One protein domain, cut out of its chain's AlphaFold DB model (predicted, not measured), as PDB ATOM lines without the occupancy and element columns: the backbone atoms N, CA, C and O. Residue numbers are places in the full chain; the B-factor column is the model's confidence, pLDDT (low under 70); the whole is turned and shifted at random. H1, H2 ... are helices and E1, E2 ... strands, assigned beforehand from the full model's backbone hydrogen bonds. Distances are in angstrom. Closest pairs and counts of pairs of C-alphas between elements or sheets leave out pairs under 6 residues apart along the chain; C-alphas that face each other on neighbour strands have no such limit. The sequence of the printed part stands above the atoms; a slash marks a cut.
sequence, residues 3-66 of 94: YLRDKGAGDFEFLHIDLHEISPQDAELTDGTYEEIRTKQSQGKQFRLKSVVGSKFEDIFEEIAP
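This is residues 3 to 66 of the 94 residues of an uncharacterized protein of Bacillus sp. T33-2 (UniProt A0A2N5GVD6). A small sheet of three strands, E2 - E1 - E3, stands at one end of this domain, and a two-strand ribbon, E4 with E5, stands at the other with the long helix H1 packed beside it. Short H2 leads straight into E5, and E4 comes near the sheet at Leu 49. The printed part has 64 residues with two named helices and five named strands, in the order E1 E2 E3 H1 E4 H2 E5. Both sheets are antiparallel and the class is mixed, helices and strands. The whole is compact, with a radius of gyration of the C-alphas of 11.4 A and spans of 31 by 22 by 20 A.

E1, residues 3 to 8, and E2, residues 11 to 16, form an antiparallel hairpin at 155 degrees, with N 5 and O 13 at 2.9 A. E3, residues 27 to 29, is antiparallel to E1 at 131 degrees, with N 4 and O 27 at 2.8 A. H1, residues 31 to 42, is not on this sheet, but only just, with 4 pairs of C-alphas within 10 A. E4, residues 46 to 49, and E5, residues 61 to 64, are antiparallel at 138 degrees, with N 48 and O 62 at 2.9 A. The closest C-alphas of E2 and E4, those of Asp 11 and Leu 49, are 5.9 A apart. H1, with its residues 33 to 37 alone, only just touches H2, residues 57 to 60, with 3 pairs of C-alphas within 8 A; the closest are those of Thr 33 and Phe 57, 5.9 A. Every O i to N i+4 pair in H1 is within hydrogen-bond range; H2 is too short for one.

E1 begins at C-alpha 3 (142.160, 86.962, 99.695) and spans 15.5 A; E2 spans 17.2 A. H1, 16.4 A long, begins at C-alpha 31 (147.362, 85.659, 107.753). E5 ends at C-alpha 64 (132.498, 101.714, 111.687).

The two C-alphas farthest apart, those of Asp 18 and Ala 65, are 33.0 A apart. The printed part has no cut and no long link. No printed residue is under 70 in pLDDT.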
ATOM      1  N   TYR A   3     142.298  85.835 100.602       93.94
ATOM      2  CA  TYR A   3     142.160  86.962  99.695       93.94
ATOM      3  C   TYR A   3     140.998  87.843 100.130       93.94
ATOM      4  O   TYR A   3     140.047  87.381 100.767       93.94
ATOM      5  N   LEU A   4     141.091  89.114  99.776       94.44
ATOM      6  CA  LEU A   4     140.100  90.137 100.032       94.44
ATOM      7  C   LEU A   4     139.521  90.606  98.700       94.44
ATOM      8  O   LEU A   4     140.247  91.109  97.840       94.44
ATOM      9  N   ARG A   5     138.208  90.447  98.548       95.00
ATOM     10  CA  ARG A   5     137.463  90.923  97.384       95.00
ATOM     11  C   ARG A   5     136.649  92.149  97.757       95.00
ATOM     12  O   ARG A   5     135.828  92.088  98.672       95.00
ATOM     13  N   ASP A   6     136.851  93.230  97.014       94.88
ATOM     14  CA  ASP A   6     136.005  94.420  97.080       94.88
ATOM     15  C   ASP A   6     134.648  94.131  96.418       94.88
ATOM     16  O   ASP A   6     134.584  93.660  95.278       94.88
ATOM     17  N   LYS A   7     133.554  94.376  97.145       94.75
ATOM     18  CA  LYS A   7     132.177  94.224  96.646       94.75
ATOM     19  C   LYS A   7     131.537  95.572  96.296       94.75
ATOM     20  O   LYS A   7     130.418  95.595  95.785       94.75
ATOM     21  N   GLY A   8     132.258  96.671  96.505       89.88
ATOM     22  CA  GLY A   8     131.802  98.042  96.342       89.88
ATOM     23  C   GLY A   8     131.173  98.609  97.615       89.88
ATOM     24  O   GLY A   8     130.793  97.885  98.527       89.88
ATOM     25  N   ALA A   9     131.063  99.941  97.675       88.38
ATOM     26  CA  ALA A   9     130.440 100.683  98.782       88.38
ATOM     27  C   ALA A   9     131.032 100.419 100.187       88.38
ATOM     28  O   ALA A   9     130.391 100.717 101.192       88.38
ATOM     29  N   GLY A  10     132.271  99.921 100.262       87.31
ATOM     30  CA  GLY A  10     132.925  99.555 101.521       87.31
ATOM     31  C   GLY A  10     132.602  98.137 102.002       87.31
ATOM     32  O   GLY A  10     133.106  97.737 103.051       87.31
ATOM     33  N   ASP A  11     131.821  97.365 101.247       91.25
ATOM     34  CA  ASP A  11     131.601  95.945 101.514       91.25
ATOM     35  C   ASP A  11     132.758  95.098 100.978       91.25
ATOM     36  O   ASP A  11     133.381  95.406  99.957       91.25
ATOM     37  N   PHE A  12     133.033  93.989 101.659       94.38
ATOM     38  CA  PHE A  12     134.100  93.069 101.282       94.38
ATOM     39  C   PHE A  12     133.753  91.615 101.578       94.38
ATOM     40  O   PHE A  12     132.875  91.301 102.381       94.38
ATOM     41  N   GLU A  13     134.490  90.720 100.933       94.00
ATOM     42  CA  GLU A  13     134.374  89.276 101.100       94.00
ATOM     43  C   GLU A  13     135.761  88.662 101.321       94.00
ATOM     44  O   GLU A  13     136.713  88.984 100.605       94.00
ATOM     45  N   PHE A  14     135.876  87.775 102.315       94.19
ATOM     46  CA  PHE A  14     137.075  86.958 102.497       94.19
ATOM     47  C   PHE A  14     136.965  85.686 101.679       94.19
ATOM     48  O   PHE A  14     135.988  84.948 101.788       94.19
ATOM     49  N   LEU A  15     138.020  85.391 100.936       94.56
ATOM     50  CA  LEU A  15     138.127  84.195 100.125       94.56
ATOM     51  C   LEU A  15     139.284  83.342 100.632       94.56
ATOM     52  O   LEU A  15     140.295  83.849 101.117       94.56
ATOM     53  N   HIS A  16     139.139  82.033 100.487       93.56
ATOM     54  CA  HIS A  16     140.207  81.066 100.714       93.56
ATOM     55  C   HIS A  16     140.483  80.327  99.411       93.56
ATOM     56  O   HIS A  16     139.532  79.868  98.774       93.56
ATOM     57  N   ILE A  17     141.761  80.189  99.055       93.25
ATOM     58  CA  ILE A  17     142.200  79.636  97.764       93.25
ATOM     59  C   ILE A  17     141.648  78.231  97.475       93.25
ATOM     60  O   ILE A  17     141.296  77.933  96.342       93.25
ATOM     61  N   ASP A  18     141.500  77.393  98.503       93.69
ATOM     62  CA  ASP A  18     140.995  76.020  98.336       93.69
ATOM     63  C   ASP A  18     139.466  75.935  98.201       93.69
ATOM     64  O   ASP A  18     138.926  74.875  97.890       93.69
ATOM     65  N   LEU A  19     138.753  77.028  98.490       94.19
ATOM     66  CA  LEU A  19     137.290  77.046  98.579       94.19
ATOM     67  C   LEU A  19     136.634  77.941  97.523       94.19
ATOM     68  O   LEU A  19     135.459  77.752  97.220       94.19
ATOM     69  N   HIS A  20     137.363  78.923  96.991       96.25
ATOM     70  CA  HIS A  20     136.807  79.965  96.133       96.25
ATOM     71  C   HIS A  20     137.657  80.168  94.884       96.25
ATOM     72  O   HIS A  20     138.876  80.018  94.907       96.25
ATOM     73  N   GLU A  21     137.005  80.591  93.803       95.25
ATOM     74  CA  GLU A  21     137.694  81.092  92.620       95.25
ATOM     75  C   GLU A  21     138.249  82.497  92.893       95.25
ATOM     76  O   GLU A  21     137.500  83.420  93.242       95.25
ATOM     77  N   ILE A  22     139.566  82.637  92.737       96.06
ATOM     78  CA  ILE A  22     140.301  83.881  92.967       96.06
ATOM     79  C   ILE A  22     140.497  84.612  91.636       96.06
ATOM     80  O   ILE A  22     141.047  84.073  90.675       96.06
ATOM     81  N   SER A  23     140.035  85.855  91.593       94.06
ATOM     82  CA  SER A  23     140.178  86.789  90.483       94.06
ATOM     83  C   SER A  23     141.507  87.541  90.590       94.06
ATOM     84  O   SER A  23     141.950  87.836  91.698       94.06
ATOM     85  N   PRO A  24     142.108  87.979  89.468       92.50
ATOM     86  CA  PRO A  24     143.264  88.882  89.484       92.50
ATOM     87  C   PRO A  24     143.034  90.218  90.212       92.50
ATOM     88  O   PRO A  24     143.989  90.949  90.456       92.50
ATOM     89  N   GLN A  25     141.778  90.577  90.488       91.25
ATOM     90  CA  GLN A  25     141.398  91.797  91.211       91.25
ATOM     91  C   GLN A  25     141.318  91.583  92.728       91.25
ATOM     92  O   GLN A  25     141.219  92.561  93.466       91.25
ATOM     93  N   ASP A  26     141.340  90.331  93.192       93.19
ATOM     94  CA  ASP A  26     141.320  90.030  94.618       93.19
ATOM     95  C   ASP A  26     142.709  90.282  95.208       93.19
ATOM     96  O   ASP A  26     143.724  89.831  94.673       93.19
ATOM     97  N   ALA A  27     142.758  90.997  96.327       92.19
ATOM     98  CA  ALA A  27     144.013  91.295  96.998       92.19
ATOM     99  C   ALA A  27     144.402  90.145  97.925       92.19
ATOM    100  O   ALA A  27     143.595  89.696  98.738       92.19
ATOM    101  N   GLU A  28     145.643  89.677  97.827       92.44
ATOM    102  CA  GLU A  28     146.180  88.724  98.795       92.44
ATOM    103  C   GLU A  28     146.235  89.376 100.179       92.44
ATOM    104  O   GLU A  28     146.703  90.506 100.344       92.44
ATOM    105  N   LEU A  29     145.742  88.655 101.181       89.88
ATOM    106  CA  LEU A  29     145.690  89.109 102.556       89.88
ATOM    107  C   LEU A  29     146.656  88.277 103.390       89.88
ATOM    108  O   LEU A  29     146.628  87.046 103.357       89.88
ATOM    109  N   THR A  30     147.493  88.949 104.179       89.44
ATOM    110  CA  THR A  30     148.376  88.238 105.107       89.44
ATOM    111  C   THR A  30     147.554  87.544 106.192       89.44
ATOM    112  O   THR A  30     146.546  88.087 106.656       89.44
ATOM    113  N   ASP A  31     148.014  86.377 106.652       88.88
ATOM    114  CA  ASP A  31     147.362  85.659 107.753       88.88
ATOM    115  C   ASP A  31     147.245  86.550 109.006       88.88
ATOM    116  O   ASP A  31     146.226  86.529 109.688       88.88
ATOM    117  N   GLY A  32     148.234  87.417 109.262       90.50
ATOM    118  CA  GLY A  32     148.192  88.375 110.372       90.50
ATOM    119  C   GLY A  32     147.036  89.373 110.266       90.50
ATOM    120  O   GLY A  32     146.309  89.577 111.235       90.50
ATOM    121  N   THR A  33     146.819  89.960 109.085       90.94
ATOM    122  CA  THR A  33     145.697  90.886 108.859       90.94
ATOM    123  C   THR A  33     144.348  90.167 108.950       90.94
ATOM    124  O   THR A  33     143.400  90.721 109.510       90.94
ATOM    125  N   TYR A  34     144.260  88.933 108.440       91.38
ATOM    126  CA  TYR A  34     143.056  88.103 108.533       91.38
ATOM    127  C   TYR A  34     142.686  87.764 109.988       91.38
ATOM    128  O   TYR A  34     141.537  87.927 110.404       91.38
ATOM    129  N   GLU A  35     143.656  87.327 110.790       92.62
ATOM    130  CA  GLU A  35     143.418  87.014 112.202       92.62
ATOM    131  C   GLU A  35     143.060  88.270 113.007       92.62
ATOM    132  O   GLU A  35     142.196  88.229 113.889       92.62
ATOM    133  N   GLU A  36     143.658  89.418 112.677       93.75
ATOM    134  CA  GLU A  36     143.347  90.685 113.335       93.75
ATOM    135  C   GLU A  36     141.891  91.119 113.097       93.75
ATOM    136  O   GLU A  36     141.185  91.442 114.061       93.75
ATOM    137  N   ILE A  37     141.398  91.078 111.851       93.06
ATOM    138  CA  ILE A  37     140.001  91.450 111.558       93.06
ATOM    139  C   ILE A  37     139.019  90.486 112.212       93.06
ATOM    140  O   ILE A  37     138.053  90.931 112.833       93.06
ATOM    141  N   ARG A  38     139.294  89.179 112.162       91.75
ATOM    142  CA  ARG A  38     138.470  88.160 112.826       91.75
ATOM    143  C   ARG A  38     138.403  88.378 114.333       91.75
ATOM    144  O   ARG A  38     137.315  88.340 114.910       91.75
ATOM    145  N   THR A  39     139.541  88.667 114.959       94.31
ATOM    146  CA  THR A  39     139.618  88.947 116.396       94.31
ATOM    147  C   THR A  39     138.780  90.171 116.753       94.31
ATOM    148  O   THR A  39     137.932  90.089 117.642       94.31
ATOM    149  N   LYS A  40     138.933  91.289 116.033       92.50
ATOM    150  CA  LYS A  40     138.149  92.505 116.300       92.50
ATOM    151  C   LYS A  40     136.650  92.303 116.033       92.50
ATOM    152  O   LYS A  40     135.832  92.750 116.835       92.50
ATOM    153  N   GLN A  41     136.274  91.578 114.979       89.38
ATOM    154  CA  GLN A  41     134.874  91.227 114.702       89.38
ATOM    155  C   GLN A  41     134.260  90.363 115.810       89.38
ATOM    156  O   GLN A  41     133.115  90.585 116.194       89.38
ATOM    157  N   SER A  42     135.024  89.429 116.390       86.69
ATOM    158  CA  SER A  42     134.556  88.628 117.532       86.69
ATOM    159  C   SER A  42     134.295  89.464 118.795       86.69
ATOM    160  O   SER A  42     133.499  89.071 119.642       86.69
ATOM    161  N   GLN A  43     134.915  90.645 118.894       88.25
ATOM    162  CA  GLN A  43     134.681  91.633 119.953       88.25
ATOM    163  C   GLN A  43     133.490  92.558 119.649       88.25
ATOM    164  O   GLN A  43     133.241  93.503 120.393       88.25
ATOM    165  N   GLY A  44     132.763  92.317 118.553       83.38
ATOM    166  CA  GLY A  44     131.615  93.120 118.134       83.38
ATOM    167  C   GLY A  44     131.976  94.389 117.363       83.38
ATOM    168  O   GLY A  44     131.081  95.176 117.056       83.38
ATOM    169  N   LYS A  45     133.254  94.600 117.023       88.25
ATOM    170  CA  LYS A  45     133.663  95.718 116.166       88.25
ATOM    171  C   LYS A  45     133.235  95.450 114.728       88.25
ATOM    172  O   LYS A  45     133.357  94.332 114.228       88.25
ATOM    173  N   GLN A  46     132.764  96.491 114.061       89.19
ATOM    174  CA  GLN A  46     132.362  96.434 112.664       89.19
ATOM    175  C   GLN A  46     133.370  97.209 111.824       89.19
ATOM    176  O   GLN A  46     133.927  98.205 112.279       89.19
ATOM    177  N   PHE A  47     133.617  96.743 110.604       93.19
ATOM    178  CA  PHE A  47     134.582  97.356 109.700       93.19
ATOM    179  C   PHE A  47     133.984  97.479 108.312       93.19
ATOM    180  O   PHE A  47     133.215  96.613 107.895       93.19
ATOM    181  N   ARG A  48     134.401  98.516 107.593       93.50
ATOM    182  CA  ARG A  48     134.241  98.620 106.145       93.50
ATOM    183  C   ARG A  48     135.601  98.558 105.464       93.50
ATOM    184  O   ARG A  48     136.625  98.912 106.056       93.50
ATOM    185  N   LEU A  49     135.598  98.126 104.213       93.50
ATOM    186  CA  LEU A  49     136.759  98.181 103.347       93.50
ATOM    187  C   LEU A  49     137.053  99.635 102.987       93.50
ATOM    188  O   LEU A  49     136.209 100.347 102.446       93.50
ATOM    189  N   LYS A  50     138.272 100.062 103.296       92.75
ATOM    190  CA  LYS A  50     138.801 101.380 102.952       92.75
ATOM    191  C   LYS A  50     139.648 101.316 101.685       92.75
ATOM    192  O   LYS A  50     139.591 102.224 100.861       92.75
ATOM    193  N   SER A  51     140.437 100.254 101.535       89.31
ATOM    194  CA  SER A  51     141.307 100.018 100.384       89.31
ATOM    195  C   SER A  51     141.661  98.535 100.296       89.31
ATOM    196  O   SER A  51     141.840  97.883 101.317       89.31
ATOM    197  N   VAL A  52     141.834  98.005  99.084       86.94
ATOM    198  CA  VAL A  52     142.435  96.672  98.868       86.94
ATOM    199  C   VAL A  52     143.966  96.713  98.817       86.94
ATOM    200  O   VAL A  52     144.623  95.680  98.754       86.94
ATOM    201  N   VAL A  53     144.544  97.916  98.843       83.12
ATOM    202  CA  VAL A  53     145.989  98.154  98.824       83.12
ATOM    203  C   VAL A  53     146.401  98.766 100.157       83.12
ATOM    204  O   VAL A  53     145.939  99.853 100.508       83.12
ATOM    205  N   GLY A  54     147.285  98.088 100.887       79.31
ATOM    206  CA  GLY A  54     147.754  98.541 102.191       79.31
ATOM    207  C   GLY A  54     148.750  97.572 102.811       79.31
ATOM    208  O   GLY A  54     148.770  96.391 102.475       79.31
ATOM    209  N   SER A  55     149.600  98.084 103.702       81.56
ATOM    210  CA  SER A  55     150.589  97.262 104.422       81.56
ATOM    211  C   SER A  55     150.161  96.945 105.853       81.56
ATOM    212  O   SER A  55     150.689  96.021 106.470       81.56
ATOM    213  N   LYS A  56     149.211  97.723 106.382       87.12
ATOM    214  CA  LYS A  56     148.685  97.614 107.739       87.12
ATOM    215  C   LYS A  56     147.177  97.432 107.722       87.12
ATOM    216  O   LYS A  56     146.506  97.760 106.745       87.12
ATOM    217  N   PHE A  57     146.647  96.971 108.848       89.69
ATOM    218  CA  PHE A  57     145.218  96.793 109.054       89.69
ATOM    219  C   PHE A  57     144.418  98.072 108.768       89.69
ATOM    220  O   PHE A  57     143.438  98.027 108.033       89.69
ATOM    221  N   GLU A  58     144.861  99.221 109.284       91.50
ATOM    222  CA  GLU A  58     144.160 100.513 109.184       91.50
ATOM    223  C   GLU A  58     144.281 101.184 107.803       91.50
ATOM    224  O   GLU A  58     143.590 102.168 107.493       91.50
ATOM    225  N   ASP A  59     145.180 100.668 106.961       90.88
ATOM    226  CA  ASP A  59     145.252 101.051 105.553       90.88
ATOM    227  C   ASP A  59     144.115 100.379 104.768       90.88
ATOM    228  O   ASP A  59     143.567 100.974 103.841       90.88
ATOM    229  N   ILE A  60     143.755  99.153 105.167       93.06
ATOM    230  CA  ILE A  60     142.829  98.264 104.457       93.06
ATOM    231  C   ILE A  60     141.400  98.426 104.984       93.06
ATOM    232  O   ILE A  60     140.449  98.507 104.207       93.06
ATOM    233  N   PHE A  61     141.244  98.525 106.304       94.94
ATOM    234  CA  PHE A  61     139.957  98.563 106.988       94.94
ATOM    235  C   PHE A  61     139.774  99.843 107.796       94.94
ATOM    236  O   PHE A  61     140.716 100.413 108.346       94.94
ATOM    237  N   GLU A  62     138.521 100.259 107.916       94.00
ATOM    238  CA  GLU A  62     138.098 101.345 108.790       94.00
ATOM    239  C   GLU A  62     137.015 100.832 109.736       94.00
ATOM    240  O   GLU A  62     136.055 100.198 109.295       94.00
ATOM    241  N   GLU A  63     137.182 101.079 111.037       92.25
ATOM    242  CA  GLU A  63     136.175 100.734 112.043       92.25
ATOM    243  C   GLU A  63     134.946 101.623 111.846       92.25
ATOM    244  O   GLU A  63     135.058 102.846 111.779       92.25
ATOM    245  N   ILE A  64     133.772 101.005 111.752       89.00
ATOM    246  CA  ILE A  64     132.498 101.714 111.687       89.00
ATOM    247  C   ILE A  64     131.787 101.580 113.024       89.00
ATOM    248  O   ILE A  64     131.748 100.506 113.633       89.00
ATOM    249  N   ALA A  65     131.208 102.688 113.479       80.69
ATOM    250  CA  ALA A  65     130.322 102.639 114.623       80.69
ATOM    251  C   ALA A  65     129.087 101.797 114.266       80.69
ATOM    252  O   ALA A  65     128.543 101.954 113.166       80.69
ATOM    253  N   PRO A  66     128.623 100.921 115.176       71.06
ATOM    254  CA  PRO A  66     127.391 100.188 114.957       71.06
ATOM    255  C   PRO A  66     126.246 101.186 114.743       71.06
ATOM    256  O   PRO A  66     126.190 102.215 115.430       71.06
TER     257      PRO A  66